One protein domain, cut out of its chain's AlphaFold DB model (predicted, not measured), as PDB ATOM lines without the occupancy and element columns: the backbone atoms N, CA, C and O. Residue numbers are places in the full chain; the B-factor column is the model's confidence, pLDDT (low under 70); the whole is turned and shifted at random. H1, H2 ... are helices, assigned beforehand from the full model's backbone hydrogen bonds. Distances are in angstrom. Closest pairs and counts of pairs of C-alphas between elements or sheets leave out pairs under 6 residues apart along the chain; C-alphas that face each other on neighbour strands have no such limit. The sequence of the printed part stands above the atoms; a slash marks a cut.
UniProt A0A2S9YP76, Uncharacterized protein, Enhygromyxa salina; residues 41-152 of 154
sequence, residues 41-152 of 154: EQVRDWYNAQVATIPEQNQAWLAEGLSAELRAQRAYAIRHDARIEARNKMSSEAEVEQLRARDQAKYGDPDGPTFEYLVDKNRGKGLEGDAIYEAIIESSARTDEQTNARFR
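What this domain is: This is residues 41 to 152 of the 154 residues of an uncharacterized protein of Enhygromyxa salina (UniProt A0A2S9YP76). A long helix, H3, makes the core and the long axis, with H1 and H2 following each other in a row along one side of it and H6 packed on another side near its first half. H5 packs on H6, H4 folds back past the last part of H3 at a looser distance, and the short H7 comes back to H1, bringing the two ends of the printed part near each other. The printed part has 112 residues with seven named helices, H1 to H7 in order along the chain, and no named strand; the class is all helix. It is compact, with a radius of gyration of the C-alphas of 14.7 A, and spans 42 by 28 by 22 A.

Where its parts are: Find C-alpha 68 at (30.739, -51.380, 19.271); from there H3, residues 68 to 89, runs 31.4 A to C-alpha 89 at (4.842, -38.875, 6.561). Before it stand H1, residues 41 to 51, 15.8 A long and beginning at (3.196, -33.185, 16.038), and H2, residues 54 to 63. After it look for H4, residues 93 to 107, 20.6 A long; H5, residues 115 to 123; H6, residues 130 to 141, 17.1 A long; and H7, residues 145 to 151, whose last C-alpha is at (5.446, -29.618, 18.500).

How they stand to each other: Start at the hub, H3 and H6, which touch three helices each. They touch each other at a shallow tilt of 26 degrees, the same way, with the C-alphas of Ala 72 and Ile 137 closest at 5.1 A. H1 touches H3 at a shallow tilt of 16 degrees, opposite ways; the closest C-alphas, of Val 43 and Ala 86, are 5.7 A apart. H2 and H3 form a helical hairpin at 28 degrees, in which H3 touches H2 with residues 71 to 78 alone; the closest C-alphas, of Ile 54 and Ala 75, are 6.0 A apart. H2 also touches H6, at a steep tilt of 38 degrees, C-alphas 54 and 141 being closest at 5.6 A. H5 touches H6 at a steep tilt of 59 degrees, C-alphas 122 and 132 being closest at 5.6 A. H4 is close to H3 but not clearly touching, C-alphas 87 and 96 being closest at 6.0 A. H7 only just touches H1, with 3 pairs of C-alphas within 8 A; H6 and H7 are apart. Every O i to N i+4 pair is within hydrogen-bond range in H1 to H6; in H7 it is 2 of 3.

The domain as a whole: Look at Gly 65 and Ala 94 for the two C-alphas farthest apart, 43.8 A, while C-alphas 41 and 152 are 6.3 A apart. The printed part has no cut, and no link is long. The mean pLDDT of the printed part is 96.8, and no printed residue is under 70; in H7 the mean is 89.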
ATOM      1  N   GLU A  41       3.211 -32.579  14.698       92.88
ATOM      2  CA  GLU A  41       3.196 -33.185  16.038       92.88
ATOM      3  C   GLU A  41       3.235 -34.715  15.959       92.88
ATOM      4  O   GLU A  41       4.156 -35.341  16.481       92.88
ATOM      5  N   GLN A  42       2.306 -35.315  15.214       94.56
ATOM      6  CA  GLN A  42       2.229 -36.765  15.057       94.56
ATOM      7  C   GLN A  42       3.507 -37.349  14.428       94.56
ATOM      8  O   GLN A  42       4.006 -38.380  14.882       94.56
ATOM      9  N   VAL A  43       4.062 -36.698  13.397       95.19
ATOM     10  CA  VAL A  43       5.340 -37.096  12.780       95.19
ATOM     11  C   VAL A  43       6.465 -37.055  13.811       95.19
ATOM     12  O   VAL A  43       7.306 -37.958  13.853       95.19
ATOM     13  N   ARG A  44       6.496 -36.015  14.653       95.31
ATOM     14  CA  ARG A  44       7.533 -35.860  15.672       95.31
ATOM     15  C   ARG A  44       7.438 -36.941  16.743       95.31
ATOM     16  O   ARG A  44       8.471 -37.516  17.091       95.31
ATOM     17  N   ASP A  45       6.237 -37.235  17.221       95.62
ATOM     18  CA  ASP A  45       5.995 -38.296  18.197       95.62
ATOM     19  C   ASP A  45       6.373 -39.666  17.634       95.62
ATOM     20  O   ASP A  45       7.088 -40.428  18.289       95.62
ATOM     21  N   TRP A  46       5.992 -39.945  16.384       96.75
ATOM     22  CA  TRP A  46       6.382 -41.174  15.699       96.75
ATOM     23  C   TRP A  46       7.906 -41.313  15.592       96.75
ATOM     24  O   TRP A  46       8.446 -42.358  15.962       96.75
ATOM     25  N   TYR A  47       8.615 -40.261  15.161       97.44
ATOM     26  CA  TYR A  47      10.082 -40.251  15.081       97.44
ATOM     27  C   TYR A  47      10.726 -40.507  16.451       97.44
ATOM     28  O   TYR A  47      11.653 -41.313  16.565       97.44
ATOM     29  N   ASN A  48      10.232 -39.836  17.498       97.25
ATOM     30  CA  ASN A  48      10.739 -39.991  18.859       97.25
ATOM     31  C   ASN A  48      10.544 -41.428  19.365       97.25
ATOM     32  O   ASN A  48      11.463 -41.985  19.964       97.25
ATOM     33  N   ALA A  49       9.394 -42.043  19.073       97.56
ATOM     34  CA  ALA A  49       9.125 -43.434  19.415       97.56
ATOM     35  C   ALA A  49      10.096 -44.404  18.721       97.56
ATOM     36  O   ALA A  49      10.563 -45.337  19.368       97.56
ATOM     37  N   GLN A  50      10.464 -44.164  17.453       98.31
ATOM     38  CA  GLN A  50      11.431 -45.021  16.753       98.31
ATOM     39  C   GLN A  50      12.799 -45.011  17.446       98.31
ATOM     40  O   GLN A  50      13.336 -46.060  17.800       98.31
ATOM     41  N   VAL A  51      13.364 -43.823  17.685       98.06
ATOM     42  CA  VAL A  51      14.721 -43.708  18.251       98.06
ATOM     43  C   VAL A  51      14.788 -44.092  19.731       98.06
ATOM     44  O   VAL A  51      15.848 -44.503  20.202       98.06
ATOM     45  N   ALA A  52      13.667 -44.024  20.457       97.88
ATOM     46  CA  ALA A  52      13.574 -44.459  21.852       97.88
ATOM     47  C   ALA A  52      13.781 -45.973  22.034       97.88
ATOM     48  O   ALA A  52      14.080 -46.409  23.142       97.88
ATOM     49  N   THR A  53      13.678 -46.770  20.965       98.31
ATOM     50  CA  THR A  53      13.935 -48.221  21.008       98.31
ATOM     51  C   THR A  53      15.426 -48.576  21.054       98.31
ATOM     52  O   THR A  53      15.790 -49.676  21.467       98.31
ATOM     53  N   ILE A  54      16.307 -47.660  20.633       98.69
ATOM     54  CA  ILE A  54      17.745 -47.924  20.460       98.69
ATOM     55  C   ILE A  54      18.427 -48.409  21.753       98.69
ATOM     56  O   ILE A  54      19.208 -49.354  21.661       98.69
ATOM     57  N   PRO A  55      18.181 -47.830  22.949       98.50
ATOM     58  CA  PRO A  55      18.848 -48.277  24.171       98.50
ATOM     59  C   PRO A  55      18.588 -49.749  24.506       98.50
ATOM     60  O   PRO A  55      19.536 -50.469  24.807       98.50
ATOM     61  N   GLU A  56      17.334 -50.201  24.417       98.31
ATOM     62  CA  GLU A  56      16.958 -51.595  24.679       98.31
ATOM     63  C   GLU A  56      17.569 -52.536  23.634       98.31
ATOM     64  O   GLU A  56      18.211 -53.524  23.991       98.31
ATOM     65  N   GLN A  57      17.469 -52.183  22.348       98.62
ATOM     66  CA  GLN A  57      18.088 -52.960  21.271       98.62
ATOM     67  C   GLN A  57      19.611 -53.059  21.431       98.62
ATOM     68  O   GLN A  57      20.185 -54.127  21.237       98.62
ATOM     69  N   ASN A  58      20.275 -51.979  21.850       98.75
ATOM     70  CA  ASN A  58      21.711 -51.991  22.109       98.75
ATOM     71  C   ASN A  58      22.087 -52.937  23.259       98.75
ATOM     72  O   ASN A  58      23.121 -53.595  23.165       98.75
ATOM     73  N   GLN A  59      21.263 -53.047  24.310       98.62
ATOM     74  CA  GLN A  59      21.490 -54.040  25.369       98.62
ATOM     75  C   GLN A  59      21.386 -55.470  24.829       98.62
ATOM     76  O   GLN A  59      22.247 -56.296  25.132       98.62
ATOM     77  N   ALA A  60      20.384 -55.754  23.991       98.62
ATOM     78  CA  ALA A  60      20.251 -57.058  23.345       98.62
ATOM     79  C   ALA A  60      21.468 -57.373  22.460       98.62
ATOM     80  O   ALA A  60      22.077 -58.431  22.591       98.62
ATOM     81  N   TRP A  61      21.904 -56.418  21.636       98.69
ATOM     82  CA  TRP A  61      23.070 -56.608  20.778       98.69
ATOM     83  C   TRP A  61      24.373 -56.796  21.556       98.69
ATOM     84  O   TRP A  61      25.255 -57.544  21.137       98.69
ATOM     85  N   LEU A  62      24.510 -56.113  22.691       98.06
ATOM     86  CA  LEU A  62      25.651 -56.291  23.577       98.06
ATOM     87  C   LEU A  62      25.658 -57.704  24.182       98.06
ATOM     88  O   LEU A  62      26.709 -58.337  24.220       98.06
ATOM     89  N   ALA A  63      24.493 -58.223  24.587       98.50
ATOM     90  CA  ALA A  63      24.345 -59.595  25.078       98.50
ATOM     91  C   ALA A  63      24.611 -60.655  23.990       98.50
ATOM     92  O   ALA A  63      25.129 -61.727  24.291       98.50
ATOM     93  N   GLU A  64      24.319 -60.339  22.725       98.44
ATOM     94  CA  GLU A  64      24.696 -61.145  21.551       98.44
ATOM     95  C   GLU A  64      26.209 -61.108  21.247       98.44
ATOM     96  O   GLU A  64      26.686 -61.870  20.407       98.44
ATOM     97  N   GLY A  65      26.979 -60.239  21.911       98.56
ATOM     98  CA  GLY A  65      28.425 -60.107  21.711       98.56
ATOM     99  C   GLY A  65      28.824 -59.275  20.487       98.56
ATOM    100  O   GLY A  65      29.943 -59.408  19.993       98.56
ATOM    101  N   LEU A  66      27.933 -58.420  19.975       98.75
ATOM    102  CA  LEU A  66      28.228 -57.550  18.835       98.75
ATOM    103  C   LEU A  66      29.235 -56.449  19.206       98.75
ATOM    104  O   LEU A  66      29.150 -55.821  20.268       98.75
ATOM    105  N   SER A  67      30.161 -56.169  18.282       98.75
ATOM    106  CA  SER A  67      31.152 -55.097  18.435       98.75
ATOM    107  C   SER A  67      30.496 -53.718  18.556       98.75
ATOM    108  O   SER A  67      29.373 -53.501  18.090       98.75
ATOM    109  N   ALA A  68      31.213 -52.760  19.153       98.75
ATOM    110  CA  ALA A  68      30.739 -51.380  19.271       98.75
ATOM    111  C   ALA A  68      30.419 -50.760  17.906       98.75
ATOM    112  O   ALA A  68      29.371 -50.136  17.747       98.75
ATOM    113  N   GLU A  69      31.263 -51.006  16.902       98.75
ATOM    114  CA  GLU A  69      31.048 -50.528  15.534       98.75
ATOM    115  C   GLU A  69      29.735 -51.041  14.935       98.75
ATOM    116  O   GLU A  69      28.924 -50.247  14.457       98.75
ATOM    117  N   LEU A  70      29.480 -52.351  15.000       98.81
ATOM    118  CA  LEU A  70      28.275 -52.926  14.403       98.81
ATOM    119  C   LEU A  70      27.008 -52.477  15.145       98.81
ATOM    120  O   LEU A  70      25.988 -52.189  14.518       98.81
ATOM    121  N   ARG A  71      27.072 -52.335  16.474       98.81
ATOM    122  CA  ARG A  71      25.981 -51.737  17.262       98.81
ATOM    123  C   ARG A  71      25.730 -50.281  16.869       98.81
ATOM    124  O   ARG A  71      24.576 -49.886  16.708       98.81
ATOM    125  N   ALA A  72      26.784 -49.497  16.647       98.88
ATOM    126  CA  ALA A  72      26.668 -48.113  16.201       98.88
ATOM    127  C   ALA A  72      26.083 -47.993  14.792       98.88
ATOM    128  O   ALA A  72      25.239 -47.124  14.579       98.88
ATOM    129  N   GLN A  73      26.462 -48.869  13.859       98.88
ATOM    130  CA  GLN A  73      25.865 -48.917  12.520       98.88
ATOM    131  C   GLN A  73      24.362 -49.219  12.589       98.88
ATOM    132  O   GLN A  73      23.571 -48.535  11.942       98.88
ATOM    133  N   ARG A  74      23.940 -50.179  13.425       98.81
ATOM    134  CA  ARG A  74      22.513 -50.488  13.626       98.81
ATOM    135  C   ARG A  74      21.749 -49.327  14.273       98.81
ATOM    136  O   ARG A  74      20.674 -48.965  13.804       98.81
ATOM    137  N   ALA A  75      22.306 -48.706  15.314       98.88
ATOM    138  CA  ALA A  75      21.702 -47.538  15.962       98.88
ATOM    139  C   ALA A  75      21.583 -46.338  15.004       98.88
ATOM    140  O   ALA A  75      20.557 -45.654  14.980       98.88
ATOM    141  N   TYR A  76      22.621 -46.106  14.195       98.81
ATOM    142  CA  TYR A  76      22.620 -45.108  13.132       98.81
ATOM    143  C   TYR A  76      21.510 -45.382  12.116       98.81
ATOM    144  O   TYR A  76      20.734 -44.471  11.835       98.81
ATOM    145  N   ALA A  77      21.408 -46.620  11.622       98.81
ATOM    146  CA  ALA A  77      20.409 -47.012  10.632       98.81
ATOM    147  C   ALA A  77      18.990 -46.734  11.139       98.81
ATOM    148  O   ALA A  77      18.254 -46.004  10.487       98.81
ATOM    149  N   ILE A  78      18.652 -47.158  12.367       98.75
ATOM    150  CA  ILE A  78      17.336 -46.880  12.974       98.75
ATOM    151  C   ILE A  78      17.009 -45.384  12.937       98.75
ATOM    152  O   ILE A  78      15.909 -44.984  12.556       98.75
ATOM    153  N   ARG A  79      17.958 -44.527  13.330       98.62
ATOM    154  CA  ARG A  79      17.733 -43.077  13.347       98.62
ATOM    155  C   ARG A  79      17.659 -42.474  11.946       98.62
ATOM    156  O   ARG A  79      16.877 -41.546  11.731       98.62
ATOM    157  N   HIS A  80      18.523 -42.919  11.041       98.56
ATOM    158  CA  HIS A  80      18.574 -42.441   9.666       98.56
ATOM    159  C   HIS A  80      17.272 -42.792   8.935       98.56
ATOM    160  O   HIS A  80      16.598 -41.895   8.428       98.56
ATOM    161  N   ASP A  81      16.845 -44.048   9.026       98.56
ATOM    162  CA  ASP A  81      15.600 -44.538   8.440       98.56
ATOM    163  C   ASP A  81      14.394 -43.818   9.049       98.56
ATOM    164  O   ASP A  81      13.541 -43.307   8.323       98.56
ATOM    165  N   ALA A  82      14.361 -43.645  10.378       98.31
ATOM    166  CA  ALA A  82      13.311 -42.870  11.038       98.31
ATOM    167  C   ALA A  82      13.249 -41.415  10.542       98.31
ATOM    168  O   ALA A  82      12.166 -40.841  10.462       98.31
ATOM    169  N   ARG A  83      14.377 -40.784  10.191       97.94
ATOM    170  CA  ARG A  83      14.360 -39.433   9.609       97.94
ATOM    171  C   ARG A  83      13.732 -39.432   8.217       97.94
ATOM    172  O   ARG A  83      12.926 -38.544   7.938       97.94
ATOM    173  N   ILE A  84      14.125 -40.365   7.354       97.81
ATOM    174  CA  ILE A  84      13.598 -40.464   5.987       97.81
ATOM    175  C   ILE A  84      12.092 -40.729   6.042       97.81
ATOM    176  O   ILE A  84      11.303 -39.994   5.449       97.81
ATOM    177  N   GLU A  85      11.683 -41.703   6.847       97.44
ATOM    178  CA  GLU A  85      10.282 -42.064   7.020       97.44
ATOM    179  C   GLU A  85       9.449 -40.946   7.647       97.44
ATOM    180  O   GLU A  85       8.320 -40.710   7.221       97.44
ATOM    181  N   ALA A  86       9.994 -40.197   8.611       96.25
ATOM    182  CA  ALA A  86       9.308 -39.031   9.160       96.25
ATOM    183  C   ALA A  86       8.984 -38.009   8.061       96.25
ATOM    184  O   ALA A  86       7.868 -37.499   8.009       96.25
ATOM    185  N   ARG A  87       9.919 -37.755   7.138       96.25
ATOM    186  CA  ARG A  87       9.699 -36.837   6.009       96.25
ATOM    187  C   ARG A  87       8.674 -37.376   5.016       96.25
ATOM    188  O   ARG A  87       7.852 -36.605   4.538       96.25
ATOM    189  N   ASN A  88       8.664 -38.686   4.762       94.88
ATOM    190  CA  ASN A  88       7.645 -39.326   3.922       94.88
ATOM    191  C   ASN A  88       6.227 -39.189   4.508       94.88
ATOM    192  O   ASN A  88       5.251 -39.203   3.760       94.88
ATOM    193  N   LYS A  89       6.113 -39.043   5.836       93.94
ATOM    194  CA  LYS A  89       4.842 -38.875   6.561       93.94
ATOM    195  C   LYS A  89       4.390 -37.415   6.692       93.94
ATOM    196  O   LYS A  89       3.242 -37.186   7.074       93.94
ATOM    197  N   MET A  90       5.253 -36.442   6.393       93.62
ATOM    198  CA  MET A  90       4.905 -35.018   6.443       93.62
ATOM    199  C   MET A  90       3.941 -34.644   5.313       93.62
ATOM    200  O   MET A  90       4.077 -35.094   4.177       93.62
ATOM    201  N   SER A  91       2.984 -33.766   5.615       90.25
ATOM    202  CA  SER A  91       1.999 -33.276   4.642       90.25
ATOM    203  C   SER A  91       2.553 -32.225   3.673       90.25
ATOM    204  O   SER A  91       2.063 -32.108   2.552       90.25
ATOM    205  N   SER A  92       3.570 -31.462   4.088       92.25
ATOM    206  CA  SER A  92       4.144 -30.354   3.317       92.25
ATOM    207  C   SER A  92       5.450 -30.753   2.629       92.25
ATOM    208  O   SER A  92       6.508 -30.819   3.257       92.25
ATOM    209  N   GLU A  93       5.400 -30.957   1.311       92.94
ATOM    210  CA  GLU A  93       6.598 -31.208   0.494       92.94
ATOM    211  C   GLU A  93       7.597 -30.044   0.557       92.94
ATOM    212  O   GLU A  93       8.805 -30.259   0.631       92.94
ATOM    213  N   ALA A  94       7.103 -28.803   0.597       95.56
ATOM    214  CA  ALA A  94       7.953 -27.622   0.700       95.56
ATOM    215  C   ALA A  94       8.756 -27.601   2.013       95.56
ATOM    216  O   ALA A  94       9.927 -27.225   2.010       95.56
ATOM    217  N   GLU A  95       8.157 -28.029   3.130       94.62
ATOM    218  CA  GLU A  95       8.884 -28.173   4.397       94.62
ATOM    219  C   GLU A  95       9.932 -29.288   4.314       94.62
ATOM    220  O   GLU A  95      11.058 -29.099   4.776       94.62
ATOM    221  N   VAL A  96       9.615 -30.424   3.680       96.25
ATOM    222  CA  VAL A  96      10.577 -31.519   3.469       96.25
ATOM    223  C   VAL A  96      11.796 -31.047   2.673       96.25
ATOM    224  O   VAL A  96      12.930 -31.310   3.082       96.25
ATOM    225  N   GLU A  97      11.596 -30.293   1.593       97.88
ATOM    226  CA  GLU A  97      12.699 -29.759   0.788       97.88
ATOM    227  C   GLU A  97      13.544 -28.732   1.557       97.88
ATOM    228  O   GLU A  97      14.772 -28.735   1.457       97.88
ATOM    229  N   GLN A  98      12.931 -27.914   2.419       97.75
ATOM    230  CA  GLN A  98      13.681 -27.029   3.317       97.75
ATOM    231  C   GLN A  98      14.547 -27.815   4.314       97.75
ATOM    232  O   GLN A  98      15.693 -27.435   4.580       97.75
ATOM    233  N   LEU A  99      14.031 -28.921   4.863       97.25
ATOM    234  CA  LEU A  99      14.796 -29.799   5.754       97.25
ATOM    235  C   LEU A  99      15.978 -30.444   5.019       97.25
ATOM    236  O   LEU A  99      17.085 -30.449   5.563       97.25
ATOM    237  N   ARG A 100      15.759 -30.941   3.795       98.38
ATOM    238  CA  ARG A 100      16.805 -31.525   2.943       98.38
ATOM    239  C   ARG A 100      17.886 -30.515   2.588       98.38
ATOM    240  O   ARG A 100      19.061 -30.800   2.779       98.38
ATOM    241  N   ALA A 101      17.508 -29.314   2.156       98.50
ATOM    242  CA  ALA A 101      18.459 -28.256   1.819       98.50
ATOM    243  C   ALA A 101      19.326 -27.850   3.024       98.50
ATOM    244  O   ALA A 101      20.541 -27.687   2.899       98.50
ATOM    245  N   ARG A 102      18.722 -27.733   4.216       98.00
ATOM    246  CA  ARG A 102      19.467 -27.479   5.458       98.00
ATOM    247  C   ARG A 102      20.455 -28.605   5.759       98.00
ATOM    248  O   ARG A 102      21.589 -28.326   6.146       98.00
ATOM    249  N   ASP A 103      20.023 -29.856   5.636       98.25
ATOM    250  CA  ASP A 103      20.860 -31.012   5.950       98.25
ATOM    251  C   ASP A 103      22.005 -31.156   4.932       98.25
ATOM    252  O   ASP A 103      23.152 -31.299   5.353       98.25
ATOM    253  N   GLN A 104      21.749 -30.917   3.641       98.38
ATOM    254  CA  GLN A 104      22.776 -30.819   2.598       98.38
ATOM    255  C   GLN A 104      23.828 -29.755   2.933       98.38
ATOM    256  O   GLN A 104      25.026 -30.019   2.858       98.38
ATOM    257  N   ALA A 105      23.404 -28.553   3.329       98.25
ATOM    258  CA  ALA A 105      24.323 -27.466   3.664       98.25
ATOM    259  C   ALA A 105      25.158 -27.756   4.923       98.25
ATOM    260  O   ALA A 105      26.296 -27.302   5.033       98.25
ATOM    261  N   LYS A 106      24.593 -28.487   5.891       97.62
ATOM    262  CA  LYS A 106      25.232 -28.746   7.186       97.62
ATOM    263  C   LYS A 106      26.108 -29.998   7.193       97.62
ATOM    264  O   LYS A 106      27.136 -30.003   7.865       97.62
ATOM    265  N   TYR A 107      25.668 -31.056   6.525       97.25
ATOM    266  CA  TYR A 107      26.271 -32.386   6.591       97.25
ATOM    267  C   TYR A 107      26.841 -32.856   5.252       97.25
ATOM    268  O   TYR A 107      27.568 -33.842   5.232       97.25
ATOM    269  N   GLY A 108      26.536 -32.163   4.151       97.81
ATOM    270  CA  GLY A 108      26.890 -32.606   2.802       97.81
ATOM    271  C   GLY A 108      25.929 -33.641   2.213       97.81
ATOM    272  O   GLY A 108      26.178 -34.105   1.105       97.81
ATOM    273  N   ASP A 109      24.840 -33.963   2.914       97.94
ATOM    274  CA  ASP A 109      23.880 -35.005   2.545       97.94
ATOM    275  C   ASP A 109      22.441 -34.562   2.904       97.94
ATOM    276  O   ASP A 109      22.210 -34.040   4.008       97.94
ATOM    277  N   PRO A 110      21.460 -34.710   1.990       97.88
ATOM    278  CA  PRO A 110      20.101 -34.211   2.194       97.88
ATOM    279  C   PRO A 110      19.325 -35.010   3.249       97.88
ATOM    280  O   PRO A 110      18.348 -34.507   3.808       97.88
ATOM    281  N   ASP A 111      19.749 -36.227   3.577       97.44
ATOM    282  CA  ASP A 111      19.127 -37.142   4.536       97.44
ATOM    283  C   ASP A 111      19.831 -37.133   5.908       97.44
ATOM    284  O   ASP A 111      19.552 -37.929   6.814       97.44
ATOM    285  N   GLY A 112      20.641 -36.099   6.143       97.12
ATOM    286  CA  GLY A 112      21.281 -35.802   7.420       97.12
ATOM    287  C   GLY A 112      22.725 -36.300   7.478       97.12
ATOM    288  O   GLY A 112      23.320 -36.569   6.449       97.12
ATOM    289  N   PRO A 113      23.351 -36.383   8.665       98.25
ATOM    290  CA  PRO A 113      24.728 -36.859   8.746       98.25
ATOM    291  C   PRO A 113      24.815 -38.328   8.328       98.25
ATOM    292  O   PRO A 113      24.003 -39.122   8.805       98.25
ATOM    293  N   THR A 114      25.820 -38.676   7.522       98.62
ATOM    294  CA  THR A 114      26.192 -40.070   7.236       98.62
ATOM    295  C   THR A 114      26.866 -40.721   8.448       98.62
ATOM    296  O   THR A 114      27.248 -40.036   9.406       98.62
ATOM    297  N   PHE A 115      27.046 -42.044   8.426       98.69
ATOM    298  CA  PHE A 115      27.774 -42.742   9.489       98.69
ATOM    299  C   PHE A 115      29.229 -42.259   9.576       98.69
ATOM    300  O   PHE A 115      29.711 -41.927  10.660       98.69
ATOM    301  N   GLU A 116      29.897 -42.111   8.432       98.56
ATOM    302  CA  GLU A 116      31.277 -41.632   8.316       98.56
ATOM    303  C   GLU A 116      31.414 -40.211   8.865       98.56
ATOM    304  O   GLU A 116      32.318 -39.938   9.655       98.56
ATOM    305  N   TYR A 117      30.460 -39.325   8.550       98.69
ATOM    306  CA  TYR A 117      30.424 -37.979   9.119       98.69
ATOM    307  C   TYR A 117      30.401 -38.024  10.655       98.69
ATOM    308  O   TYR A 117      31.064 -37.224  11.320       98.69
ATOM    309  N   LEU A 118      29.630 -38.941  11.249       98.69
ATOM    310  CA  LEU A 118      29.543 -39.074  12.705       98.69
ATOM    311  C   LEU A 118      30.824 -39.653  13.316       98.69
ATOM    312  O   LEU A 118      31.241 -39.184  14.379       98.69
ATOM    313  N   VAL A 119      31.452 -40.625  12.651       98.69
ATOM    314  CA  VAL A 119      32.758 -41.178  13.038       98.69
ATOM    315  C   VAL A 119      33.814 -40.075  13.039       98.69
ATOM    316  O   VAL A 119      34.448 -39.837  14.070       98.69
ATOM    317  N   ASP A 120      33.942 -39.329  11.943       98.62
ATOM    318  CA  ASP A 120      34.934 -38.261  11.805       98.62
ATOM    319  C   ASP A 120      34.668 -37.100  12.764       98.62
ATOM    320  O   ASP A 120      35.591 -36.582  13.392       98.62
ATOM    321  N   LYS A 121      33.397 -36.735  12.971       98.38
ATOM    322  CA  LYS A 121      33.010 -35.738  13.976       98.38
ATOM    323  C   LYS A 121      33.452 -36.143  15.380       98.38
ATOM    324  O   LYS A 121      33.863 -35.281  16.152       98.38
ATOM    325  N   ASN A 122      33.311 -37.413  15.753       98.62
ATOM    326  CA  ASN A 122      33.693 -37.891  17.081       98.62
ATOM    327  C   ASN A 122      35.210 -38.075  17.211       98.62
ATOM    328  O   ASN A 122      35.761 -37.697  18.244       98.62
ATOM    329  N   ARG A 123      35.900 -38.504  16.148       98.44
ATOM    330  CA  ARG A 123      37.369 -38.470  16.079       98.44
ATOM    331  C   ARG A 123      37.901 -37.045  16.244       98.44
ATOM    332  O   ARG A 123      38.823 -36.814  17.017       98.44
ATOM    333  N   GLY A 124      37.260 -36.061  15.611       98.38
ATOM    334  CA  GLY A 124      37.583 -34.638  15.762       98.38
ATOM    335  C   GLY A 124      37.388 -34.083  17.181       98.38
ATOM    336  O   GLY A 124      37.909 -33.016  17.489       98.38
ATOM    337  N   LYS A 125      36.678 -34.803  18.063       98.06
ATOM    338  CA  LYS A 125      36.578 -34.493  19.502       98.06
ATOM    339  C   LYS A 125      37.637 -35.208  20.353       98.06
ATOM    340  O   LYS A 125      37.597 -35.077  21.571       98.06
ATOM    341  N   GLY A 126      38.535 -35.978  19.741       98.44
ATOM    342  CA  GLY A 126      39.548 -36.773  20.437       98.44
ATOM    343  C   GLY A 126      39.044 -38.113  20.978       98.44
ATOM    344  O   GLY A 126      39.698 -38.690  21.839       98.44
ATOM    345  N   LEU A 127      37.885 -38.607  20.519       98.50
ATOM    346  CA  LEU A 127      37.466 -39.977  20.822       98.50
ATOM    347  C   LEU A 127      38.228 -40.964  19.936       98.50
ATOM    348  O   LEU A 127      38.475 -40.687  18.760       98.50
ATOM    349  N   GLU A 128      38.543 -42.131  20.487       98.12
ATOM    350  CA  GLU A 128      39.307 -43.184  19.818       98.12
ATOM    351  C   GLU A 128      38.676 -44.560  20.056       98.12
ATOM    352  O   GLU A 128      37.958 -44.766  21.039       98.12
ATOM    353  N   GLY A 129      38.944 -45.503  19.145       98.12
ATOM    354  CA  GLY A 129      38.449 -46.879  19.225       98.12
ATOM    355  C   GLY A 129      36.936 -46.955  19.446       98.12
ATOM    356  O   GLY A 129      36.162 -46.212  18.837       98.12
ATOM    357  N   ASP A 130      36.523 -47.825  20.366       98.62
ATOM    358  CA  ASP A 130      35.112 -48.073  20.673       98.62
ATOM    359  C   ASP A 130      34.371 -46.838  21.204       98.62
ATOM    360  O   ASP A 130      33.167 -46.708  20.986       98.62
ATOM    361  N   ALA A 131      35.067 -45.878  21.826       98.75
ATOM    362  CA  ALA A 131      34.434 -44.674  22.364       98.75
ATOM    363  C   ALA A 131      33.778 -43.810  21.270       98.75
ATOM    364  O   ALA A 131      32.781 -43.135  21.531       98.75
ATOM    365  N   ILE A 132      34.298 -43.849  20.035       98.88
ATOM    366  CA  ILE A 132      33.664 -43.198  18.879       98.88
ATOM    367  C   ILE A 132      32.273 -43.790  18.646       98.88
ATOM    368  O   ILE A 132      31.298 -43.055  18.480       98.88
ATOM    369  N   TYR A 133      32.188 -45.117  18.638       98.81
ATOM    370  CA  TYR A 133      30.974 -45.854  18.319       98.81
ATOM    371  C   TYR A 133      29.947 -45.776  19.449       98.81
ATOM    372  O   TYR A 133      28.772 -45.524  19.181       98.81
ATOM    373  N   GLU A 134      30.380 -45.848  20.710       98.69
ATOM    374  CA  GLU A 134      29.490 -45.635  21.859       98.69
ATOM    375  C   GLU A 134      28.866 -44.231  21.848       98.69
ATOM    376  O   GLU A 134      27.662 -44.077  22.070       98.69
ATOM    377  N   ALA A 135      29.634 -43.202  21.477       98.75
ATOM    378  CA  ALA A 135      29.099 -41.850  21.326       98.75
ATOM    379  C   ALA A 135      28.058 -41.745  20.190       98.75
ATOM    380  O   ALA A 135      27.104 -40.961  20.284       98.75
ATOM    381  N   ILE A 136      28.211 -42.521  19.110       98.81
ATOM    382  CA  ILE A 136      27.216 -42.594  18.029       98.81
ATOM    383  C   ILE A 136      25.933 -43.253  18.534       98.81
ATOM    384  O   ILE A 136      24.862 -42.694  18.297       98.81
ATOM    385  N   ILE A 137      26.026 -44.365  19.268       98.81
ATOM    386  CA  ILE A 137      24.869 -45.066  19.848       98.81
ATOM    387  C   ILE A 137      24.097 -44.131  20.785       98.81
ATOM    388  O   ILE A 137      22.899 -43.916  20.591       98.81
ATOM    389  N   GLU A 138      24.791 -43.496  21.735       98.25
ATOM    390  CA  GLU A 138      24.188 -42.549  22.678       98.25
ATOM    391  C   GLU A 138      23.504 -41.397  21.931       98.25
ATOM    392  O   GLU A 138      22.336 -41.077  22.158       98.25
ATOM    393  N   SER A 139      24.215 -40.764  20.993       97.88
ATOM    394  CA  SER A 139      23.650 -39.651  20.232       97.88
ATOM    395  C   SER A 139      22.481 -40.072  19.338       97.88
ATOM    396  O   SER A 139      21.586 -39.254  19.118       97.88
ATOM    397  N   SER A 140      22.448 -41.327  18.880       98.19
ATOM    398  CA  SER A 140      21.378 -41.854  18.038       98.19
ATOM    399  C   SER A 140      20.076 -42.060  18.809       98.19
ATOM    400  O   SER A 140      19.010 -41.817  18.244       98.19
ATOM    401  N   ALA A 141      20.152 -42.373  20.103       95.44
ATOM    402  CA  ALA A 141      18.990 -42.490  20.985       95.44
ATOM    403  C   ALA A 141      18.448 -41.134  21.482       95.44
ATOM    404  O   ALA A 141      17.299 -41.036  21.908       95.44
ATOM    405  N   ARG A 142      19.249 -40.058  21.438       92.81
ATOM    406  CA  ARG A 142      18.842 -38.752  21.986       92.81
ATOM    407  C   ARG A 142      18.023 -37.907  21.020       92.81
ATOM    408  O   ARG A 142      18.385 -37.724  19.853       92.81
ATOM    409  N   THR A 143      16.981 -37.274  21.539       90.00
ATOM    410  CA  THR A 143      16.226 -36.229  20.839       90.00
ATOM    411  C   THR A 143      16.404 -34.886  21.543       90.00
ATOM    412  O   THR A 143      16.881 -34.821  22.673       90.00
ATOM    413  N   ASP A 144      16.117 -33.797  20.833       91.06
ATOM    414  CA  ASP A 144      16.242 -32.446  21.373       91.06
ATOM    415  C   ASP A 144      14.926 -32.025  22.038       91.06
ATOM    416  O   ASP A 144      13.909 -31.873  21.357       91.06
ATOM    417  N   GLU A 145      14.948 -31.832  23.360       89.06
ATOM    418  CA  GLU A 145      13.755 -31.484  24.144       89.06
ATOM    419  C   GLU A 145      13.148 -30.143  23.732       89.06
ATOM    420  O   GLU A 145      11.926 -30.004  23.694       89.06
ATOM    421  N   GLN A 146      13.977 -29.162  23.362       88.88
ATOM    422  CA  GLN A 146      13.469 -27.871  22.900       88.88
ATOM    423  C   GLN A 146      12.669 -28.033  21.603       88.88
ATOM    424  O   GLN A 146      11.598 -27.445  21.456       88.88
ATOM    425  N   THR A 147      13.164 -28.841  20.666       88.19
ATOM    426  CA  THR A 147      12.458 -29.191  19.433       88.19
ATOM    427  C   THR A 147      11.188 -29.971  19.744       88.19
ATOM    428  O   THR A 147      10.144 -29.634  19.198       88.19
ATOM    429  N   ASN A 148      11.236 -30.948  20.656       89.12
ATOM    430  CA  ASN A 148      10.052 -31.704  21.081       89.12
ATOM    431  C   ASN A 148       8.960 -30.768  21.620       89.12
ATOM    432  O   ASN A 148       7.816 -30.837  21.184       89.12
ATOM    433  N   ALA A 149       9.317 -29.827  22.497       88.88
ATOM    434  CA  ALA A 149       8.378 -28.874  23.082       88.88
ATOM    435  C   ALA A 149       7.697 -27.957  22.049       88.88
ATOM    436  O   ALA A 149       6.580 -27.508  22.284       88.88
ATOM    437  N   ARG A 150       8.327 -27.685  20.894       88.88
ATOM    438  CA  ARG A 150       7.731 -26.846  19.833       88.88
ATOM    439  C   ARG A 150       6.536 -27.491  19.142       88.88
ATOM    440  O   ARG A 150       5.744 -26.743  18.560       88.88
ATOM    441  N   PHE A 151       6.462 -28.819  19.178       87.00
ATOM    442  CA  PHE A 151       5.446 -29.618  18.500       87.00
ATOM    443  C   PHE A 151       4.380 -30.176  19.448       87.00
ATOM    444  O   PHE A 151       3.368 -30.638  18.954       87.00
ATOM    445  N   ARG A 152       4.559 -30.096  20.775       81.50
ATOM    446  CA  ARG A 152       3.527 -30.518  21.738       81.50
ATOM    447  C   ARG A 152       2.294 -29.606  21.647       81.50
ATOM    448  O   ARG A 152       2.427 -28.391  21.811       81.50
TER     449      ARG A 152